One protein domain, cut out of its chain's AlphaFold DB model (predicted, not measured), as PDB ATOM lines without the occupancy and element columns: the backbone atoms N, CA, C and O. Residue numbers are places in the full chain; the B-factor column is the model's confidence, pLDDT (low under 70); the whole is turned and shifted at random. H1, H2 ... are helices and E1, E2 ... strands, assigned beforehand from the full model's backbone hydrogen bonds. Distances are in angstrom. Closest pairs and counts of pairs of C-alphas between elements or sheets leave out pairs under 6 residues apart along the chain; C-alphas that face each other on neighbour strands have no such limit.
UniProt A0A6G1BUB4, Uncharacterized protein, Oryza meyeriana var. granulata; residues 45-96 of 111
ATOM      1  N   VAL A  45     117.303  74.810 116.119       85.25
ATOM      2  CA  VAL A  45     117.603  76.220 116.358       85.25
ATOM      3  C   VAL A  45     117.019  76.623 117.703       85.25
ATOM      4  O   VAL A  45     115.891  76.268 118.034       85.25
ATOM      5  N   LEU A  46     117.786  77.377 118.490       85.88
ATOM      6  CA  LEU A  46     117.253  78.039 119.674       85.88
ATOM      7  C   LEU A  46     116.634  79.375 119.257       85.88
ATOM      8  O   LEU A  46     117.333  80.255 118.758       85.88
ATOM      9  N   VAL A  47     115.332  79.522 119.469       83.94
ATOM     10  CA  VAL A  47     114.566  80.718 119.126       83.94
ATOM     11  C   VAL A  47     114.237  81.485 120.400       83.94
ATOM     12  O   VAL A  47     113.648  80.935 121.332       83.94
ATOM     13  N   SER A  48     114.608  82.763 120.433       85.19
ATOM     14  CA  SER A  48     114.217  83.691 121.494       85.19
ATOM     15  C   SER A  48     112.882  84.338 121.134       85.19
ATOM     16  O   SER A  48     112.810  85.156 120.220       85.19
ATOM     17  N   VAL A  49     111.825  83.977 121.853       83.06
ATOM     18  CA  VAL A  49     110.462  84.470 121.645       83.06
ATOM     19  C   VAL A  49     110.128  85.476 122.741       83.06
ATOM     20  O   VAL A  49     109.982  85.118 123.908       83.06
ATOM     21  N   ALA A  50     110.005  86.751 122.387       81.38
ATOM     22  CA  ALA A  50     109.528  87.771 123.314       81.38
ATOM     23  C   ALA A  50     107.995  87.806 123.299       81.38
ATOM     24  O   ALA A  50     107.385  88.031 122.257       81.38
ATOM     25  N   VAL A  51     107.365  87.609 124.460       77.81
ATOM     26  CA  VAL A  51     105.914  87.776 124.597       77.81
ATOM     27  C   VAL A  51     105.620  89.248 124.876       77.81
ATOM     28  O   VAL A  51     106.257  89.863 125.737       77.81
ATOM     29  N   GLN A  52     104.662  89.829 124.156       73.06
ATOM     30  CA  GLN A  52     104.312  91.240 124.308       73.06
ATOM     31  C   GLN A  52     103.916  91.534 125.767       73.06
ATOM     32  O   GLN A  52     103.076  90.845 126.343       73.06
ATOM     33  N   ARG A  53     104.517  92.577 126.359       69.69
ATOM     34  CA  ARG A  53     104.341  92.989 127.772       69.69
ATOM     35  C   ARG A  53     104.953  92.035 128.812       69.69
ATOM     36  O   ARG A  53     104.732  92.251 130.000       69.69
ATOM     37  N   SER A  54     105.716  91.018 128.402       67.88
ATOM     38  CA  SER A  54     106.498  90.174 129.317       67.88
ATOM     39  C   SER A  54     107.899  90.747 129.553       67.88
ATOM     40  O   SER A  54     108.456  91.416 128.686       67.88
ATOM     41  N   LEU A  55     108.458  90.500 130.742       65.00
ATOM     42  CA  LEU A  55     109.746  91.074 131.155       65.00
ATOM     43  C   LEU A  55     110.962  90.328 130.573       65.00
ATOM     44  O   LEU A  55     112.052  90.886 130.535       65.00
ATOM     45  N   TRP A  56     110.788  89.081 130.123       75.31
ATOM     46  CA  TRP A  56     111.888  88.220 129.681       75.31
ATOM     47  C   TRP A  56     111.505  87.390 128.449       75.31
ATOM     48  O   TRP A  56     110.386  86.866 128.408       75.31
ATOM     49  N   PRO A  57     112.423  87.196 127.483       80.25
ATOM     50  CA  PRO A  57     112.221  86.278 126.366       80.25
ATOM     51  C   PRO A  57     112.077  84.823 126.833       80.25
ATOM     52  O   PRO A  57     112.626  84.416 127.863       80.25
ATOM     53  N   LEU A  58     111.320  84.033 126.083       84.44
ATOM     54  CA  LEU A  58     111.287  82.577 126.172       84.44
ATOM     55  C   LEU A  58     112.317  82.004 125.208       84.44
ATOM     56  O   LEU A  58     112.461  82.501 124.095       84.44
ATOM     57  N   HIS A  59     112.993  80.934 125.602       86.44
ATOM     58  CA  HIS A  59     113.903  80.219 124.717       86.44
ATOM     59  C   HIS A  59     113.280  78.880 124.333       86.44
ATOM     60  O   HIS A  59     113.031  78.038 125.195       86.44
ATOM     61  N   VAL A  60     113.016  78.692 123.041       87.44
ATOM     62  CA  VAL A  60     112.401  77.477 122.494       87.44
ATOM     63  C   VAL A  60     113.381  76.804 121.551       87.44
ATOM     64  O   VAL A  60     113.904  77.436 120.639       87.44
ATOM     65  N   MET A  61     113.639  75.517 121.758       88.25
ATOM     66  CA  MET A  61     114.452  74.726 120.839       88.25
ATOM     67  C   MET A  61     113.543  74.165 119.745       88.25
ATOM     68  O   MET A  61     112.825  73.196 119.977       88.25
ATOM     69  N   ALA A  62     113.552  74.802 118.577       86.75
ATOM     70  CA  ALA A  62     112.727  74.444 117.429       86.75
ATOM     71  C   ALA A  62     113.522  73.606 116.424       86.75
ATOM     72  O   ALA A  62     114.714  73.841 116.225       86.75
ATOM     73  N   SER A  63     112.880  72.631 115.784       84.88
ATOM     74  CA  SER A  63     113.475  71.931 114.639       84.88
ATOM     75  C   SER A  63     113.267  72.736 113.354       84.88
ATOM     76  O   SER A  63     112.323  73.519 113.262       84.88
ATOM     77  N   ALA A  64     114.114  72.529 112.345       78.88
ATOM     78  CA  ALA A  64     113.943  73.154 111.026       78.88
ATOM     79  C   ALA A  64     112.648  72.711 110.308       78.88
ATOM     80  O   ALA A  64     112.206  73.371 109.374       78.88
ATOM     81  N   GLU A  65     112.042  71.605 110.749       84.00
ATOM     82  CA  GLU A  65     110.766  71.084 110.242       84.00
ATOM     83  C   GLU A  65     109.530  71.674 110.946       84.00
ATOM     84  O   GLU A  65     108.406  71.380 110.550       84.00
ATOM     85  N   TRP A  66     109.714  72.473 112.005       82.94
ATOM     86  CA  TRP A  66     108.595  73.017 112.773       82.94
ATOM     87  C   TRP A  66     107.882  74.133 112.023       82.94
ATOM     88  O   TRP A  66     108.505  75.044 111.470       82.94
ATOM     89  N   SER A  67     106.554  74.100 112.078       85.50
ATOM     90  CA  SER A  67     105.740  75.216 111.626       85.50
ATOM     91  C   SER A  67     105.757  76.353 112.653       85.50
ATOM     92  O   SER A  67     106.096  76.184 113.828       85.50
ATOM     93  N   VAL A  68     105.336  77.540 112.216       84.00
ATOM     94  CA  VAL A  68     105.147  78.684 113.122       84.00
ATOM     95  C   VAL A  68     104.125  78.351 114.214       84.00
ATOM     96  O   VAL A  68     104.311  78.759 115.357       84.00
ATOM     97  N   ALA A  69     103.092  77.569 113.891       84.62
ATOM     98  CA  ALA A  69     102.088  77.138 114.859       84.62
ATOM     99  C   ALA A  69     102.703  76.263 115.964       84.62
ATOM    100  O   ALA A  69     102.408  76.477 117.139       84.62
ATOM    101  N   ASP A  70     103.620  75.356 115.613       87.56
ATOM    102  CA  ASP A  70     104.324  74.507 116.585       87.56
ATOM    103  C   ASP A  70     105.213  75.336 117.517       87.56
ATOM    104  O   ASP A  70     105.244  75.119 118.730       87.56
ATOM    105  N   LEU A  71     105.902  76.341 116.964       87.12
ATOM    106  CA  LEU A  71     106.718  77.267 117.747       87.12
ATOM    107  C   LEU A  71     105.864  78.080 118.730       87.12
ATOM    108  O   LEU A  71     106.242  78.224 119.895       87.12
ATOM    109  N   VAL A  72     104.720  78.598 118.279       86.06
ATOM    110  CA  VAL A  72     103.788  79.358 119.126       86.06
ATOM    111  C   VAL A  72     103.196  78.459 120.213       86.06
ATOM    112  O   VAL A  72     103.210  78.845 121.380       86.06
ATOM    113  N   ALA A  73     102.769  77.240 119.878       88.50
ATOM    114  CA  ALA A  73     102.265  76.262 120.843       88.50
ATOM    115  C   ALA A  73     103.301  75.923 121.921       88.50
ATOM    116  O   ALA A  73     102.994  75.957 123.117       88.50
ATOM    117  N   ALA A  74     104.550  75.675 121.521       89.31
ATOM    118  CA  ALA A  74     105.641  75.431 122.455       89.31
ATOM    119  C   ALA A  74     105.920  76.654 123.346       89.31
ATOM    120  O   ALA A  74     106.091  76.509 124.559       89.31
ATOM    121  N   ALA A  75     105.924  77.862 122.777       85.94
ATOM    122  CA  ALA A  75     106.148  79.098 123.523       85.94
ATOM    123  C   ALA A  75     105.028  79.375 124.542       85.94
ATOM    124  O   ALA A  75     105.317  79.659 125.704       85.94
ATOM    125  N   VAL A  76     103.759  79.244 124.146       86.38
ATOM    126  CA  VAL A  76     102.601  79.418 125.041       86.38
ATOM    127  C   VAL A  76     102.630  78.378 126.161       86.38
ATOM    128  O   VAL A  76     102.482  78.732 127.333       86.38
ATOM    129  N   GLY A  77     102.921  77.115 125.834       85.69
ATOM    130  CA  GLY A  77     103.079  76.050 126.824       85.69
ATOM    131  C   GLY A  77     104.171  76.356 127.854       85.69
ATOM    132  O   GLY A  77     103.944  76.214 129.056       85.69
ATOM    133  N   LEU A  78     105.336  76.839 127.409       86.38
ATOM    134  CA  LEU A  78     106.421  77.263 128.300       86.38
ATOM    135  C   LEU A  78     106.025  78.466 129.159       86.38
ATOM    136  O   LEU A  78     106.292  78.474 130.358       86.38
ATOM    137  N   TYR A  79     105.337  79.449 128.582       82.75
ATOM    138  CA  TYR A  79     104.885  80.635 129.305       82.75
ATOM    139  C   TYR A  79     103.915  80.293 130.444       82.75
ATOM    140  O   TYR A  79     104.046  80.811 131.558       82.75
ATOM    141  N   VAL A  80     102.955  79.405 130.168       82.88
ATOM    142  CA  VAL A  80     101.985  78.914 131.156       82.88
ATOM    143  C   VAL A  80     102.687  78.072 132.218       82.88
ATOM    144  O   VAL A  80     102.455  78.281 133.408       82.88
ATOM    145  N   LYS A  81     103.589  77.172 131.807       84.19
ATOM    146  CA  LYS A  81     104.352  76.302 132.714       84.19
ATOM    147  C   LYS A  81     105.249  77.088 133.669       84.19
ATOM    148  O   LYS A  81     105.331  76.747 134.843       84.19
ATOM    149  N   GLU A  82     105.900  78.141 133.187       81.44
ATOM    150  CA  GLU A  82     106.730  79.023 134.012       81.44
ATOM    151  C   GLU A  82     105.904  80.035 134.828       81.44
ATOM    152  O   GLU A  82     106.455  80.767 135.649       81.44
ATOM    153  N   GLY A  83     104.582  80.091 134.630       74.94
ATOM    154  CA  GLY A  83     103.684  80.955 135.397       74.94
ATOM    155  C   GLY A  83     103.964  82.448 135.211       74.94
ATOM    156  O   GLY A  83     103.692  83.245 136.121       74.94
ATOM    157  N   ARG A  84     104.513  82.832 134.049       74.88
ATOM    158  CA  ARG A  84     104.996  84.191 133.786       74.88
ATOM    159  C   ARG A  84     103.875  85.234 133.884       74.88
ATOM    160  O   ARG A  84     102.677  84.952 133.771       74.88
ATOM    161  N   ARG A  85     104.279  86.475 134.160       71.50
ATOM    162  CA  ARG A  85     103.396  87.644 134.249       71.50
ATOM    163  C   ARG A  85     103.728  88.606 133.103       71.50
ATOM    164  O   ARG A  85     104.913  88.829 132.857       71.50
ATOM    165  N   PRO A  86     102.719  89.203 132.447       71.75
ATOM    166  CA  PRO A  86     101.275  89.129 132.718       71.75
ATOM    167  C   PRO A  86     100.636  87.794 132.297       71.75
ATOM    168  O   PRO A  86     101.145  87.118 131.412       71.75
ATOM    169  N   ARG A  87      99.536  87.388 132.950       69.56
ATOM    170  CA  ARG A  87      98.821  86.154 132.572       69.56
ATOM    171  C   ARG A  87      98.319  86.284 131.136       69.56
ATOM    172  O   ARG A  87      97.751  87.321 130.794       69.56
ATOM    173  N   LEU A  88      98.536  85.249 130.327       74.19
ATOM    174  CA  LEU A  88      97.995  85.222 128.974       74.19
ATOM    175  C   LEU A  88      96.460  85.186 129.042       74.19
ATOM    176  O   LEU A  88      95.918  84.487 129.901       74.19
ATOM    177  N   PRO A  89      95.764  85.945 128.179       71.50
ATOM    178  CA  PRO A  89      94.303  85.954 128.129       71.50
ATOM    179  C   PRO A  89      93.730  84.615 127.646       71.50
ATOM    180  O   PRO A  89      92.626  84.253 128.036       71.50
ATOM    181  N   SER A  90      94.500  83.875 126.845       74.25
ATOM    182  CA  SER A  90      94.185  82.539 126.349       74.25
ATOM    183  C   SER A  90      95.437  81.662 126.375       74.25
ATOM    184  O   SER A  90      96.558  82.173 126.334       74.25
ATOM    185  N   ALA A  91      95.251  80.349 126.485       77.38
ATOM    186  CA  ALA A  91      96.317  79.358 126.332       77.38
ATOM    187  C   ALA A  91      96.266  78.665 124.958       77.38
ATOM    188  O   ALA A  91      97.066  77.764 124.710       77.38
ATOM    189  N   ASP A  92      95.336  79.066 124.084       79.62
ATOM    190  CA  ASP A  92      95.251  78.551 122.722       79.62
ATOM    191  C   ASP A  92      96.320  79.230 121.846       79.62
ATOM    192  O   ASP A  92      96.317  80.458 121.733       79.62
ATOM    193  N   PRO A  93      97.247  78.479 121.224       77.31
ATOM    194  CA  PRO A  93      98.230  79.042 120.300       77.31
ATOM    195  C   PRO A  93      97.614  79.761 119.096       77.31
ATOM    196  O   PRO A  93      98.275  80.624 118.524       77.31
ATOM    197  N   SER A  94      96.372  79.444 118.724       80.25
ATOM    198  CA  SER A  94      95.671  80.069 117.593       80.25
ATOM    199  C   SER A  94      95.362  81.552 117.830       80.25
ATOM    200  O   SER A  94      95.261  82.321 116.875       80.25
ATOM    201  N   ASP A  95      95.272  81.968 119.096       78.12
ATOM    202  CA  ASP A  95      95.031  83.359 119.492       78.12
ATOM    203  C   ASP A  95      96.301  84.229 119.418       78.12
ATOM    204  O   ASP A  95      96.247  85.443 119.645       78.12
ATOM    205  N   PHE A  96      97.457  83.631 119.109       76.62
ATOM    206  CA  PHE A  96      98.752  84.306 119.097       76.62
ATOM    207  C   PHE A  96      99.400  84.274 117.710       76.62
ATOM    208  O   PHE A  96      99.610  83.226 117.107       76.62
TER     209      PHE A  96
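Overview. This is residues 45 to 96 of the 111 residues of an uncharacterized protein of Oryza meyeriana var. granulata (UniProt A0A6G1BUB4). A hairpin of two strands, E1 and E2, packs mainly through E2 on one side of helix H1, while residues 82 to 96, with no named element, fold back on H1's other side. The 52 printed residues hold E1, E2 and H1 in that order, the sheet E1 - E2 being antiparallel. The class is mixed, helices and strands, with under half of the residues in named elements. The whole is compact, radius of gyration of the C-alphas 10.5 A, spanning 30 by 21 by 17 A.

Arrangement. Start with the hairpin of E1, residues 45 to 49, and E2, residues 58 to 63, antiparallel at 146 degrees; N 47 and O 60, 2.8 A apart, are within hydrogen-bond range. Next find H1, residues 68 to 81, where every O i to N i+4 pair is within hydrogen-bond range. The closest C-alphas of E2 and H1 are those of Val 60 and Ala 75, 6.5 A.

Along the chain. Find C-alpha 45 at (117.603, 76.220, 116.358), where E1 begins its 12.1 A. E2 spans 15.8 A; H1 runs 19.8 A to C-alpha 81 at (104.352, 76.302, 132.714).

Size, cuts and confidence. The printed part has no cut and no long link; pLDDT is under 70 at residues 53 to 55 and 87.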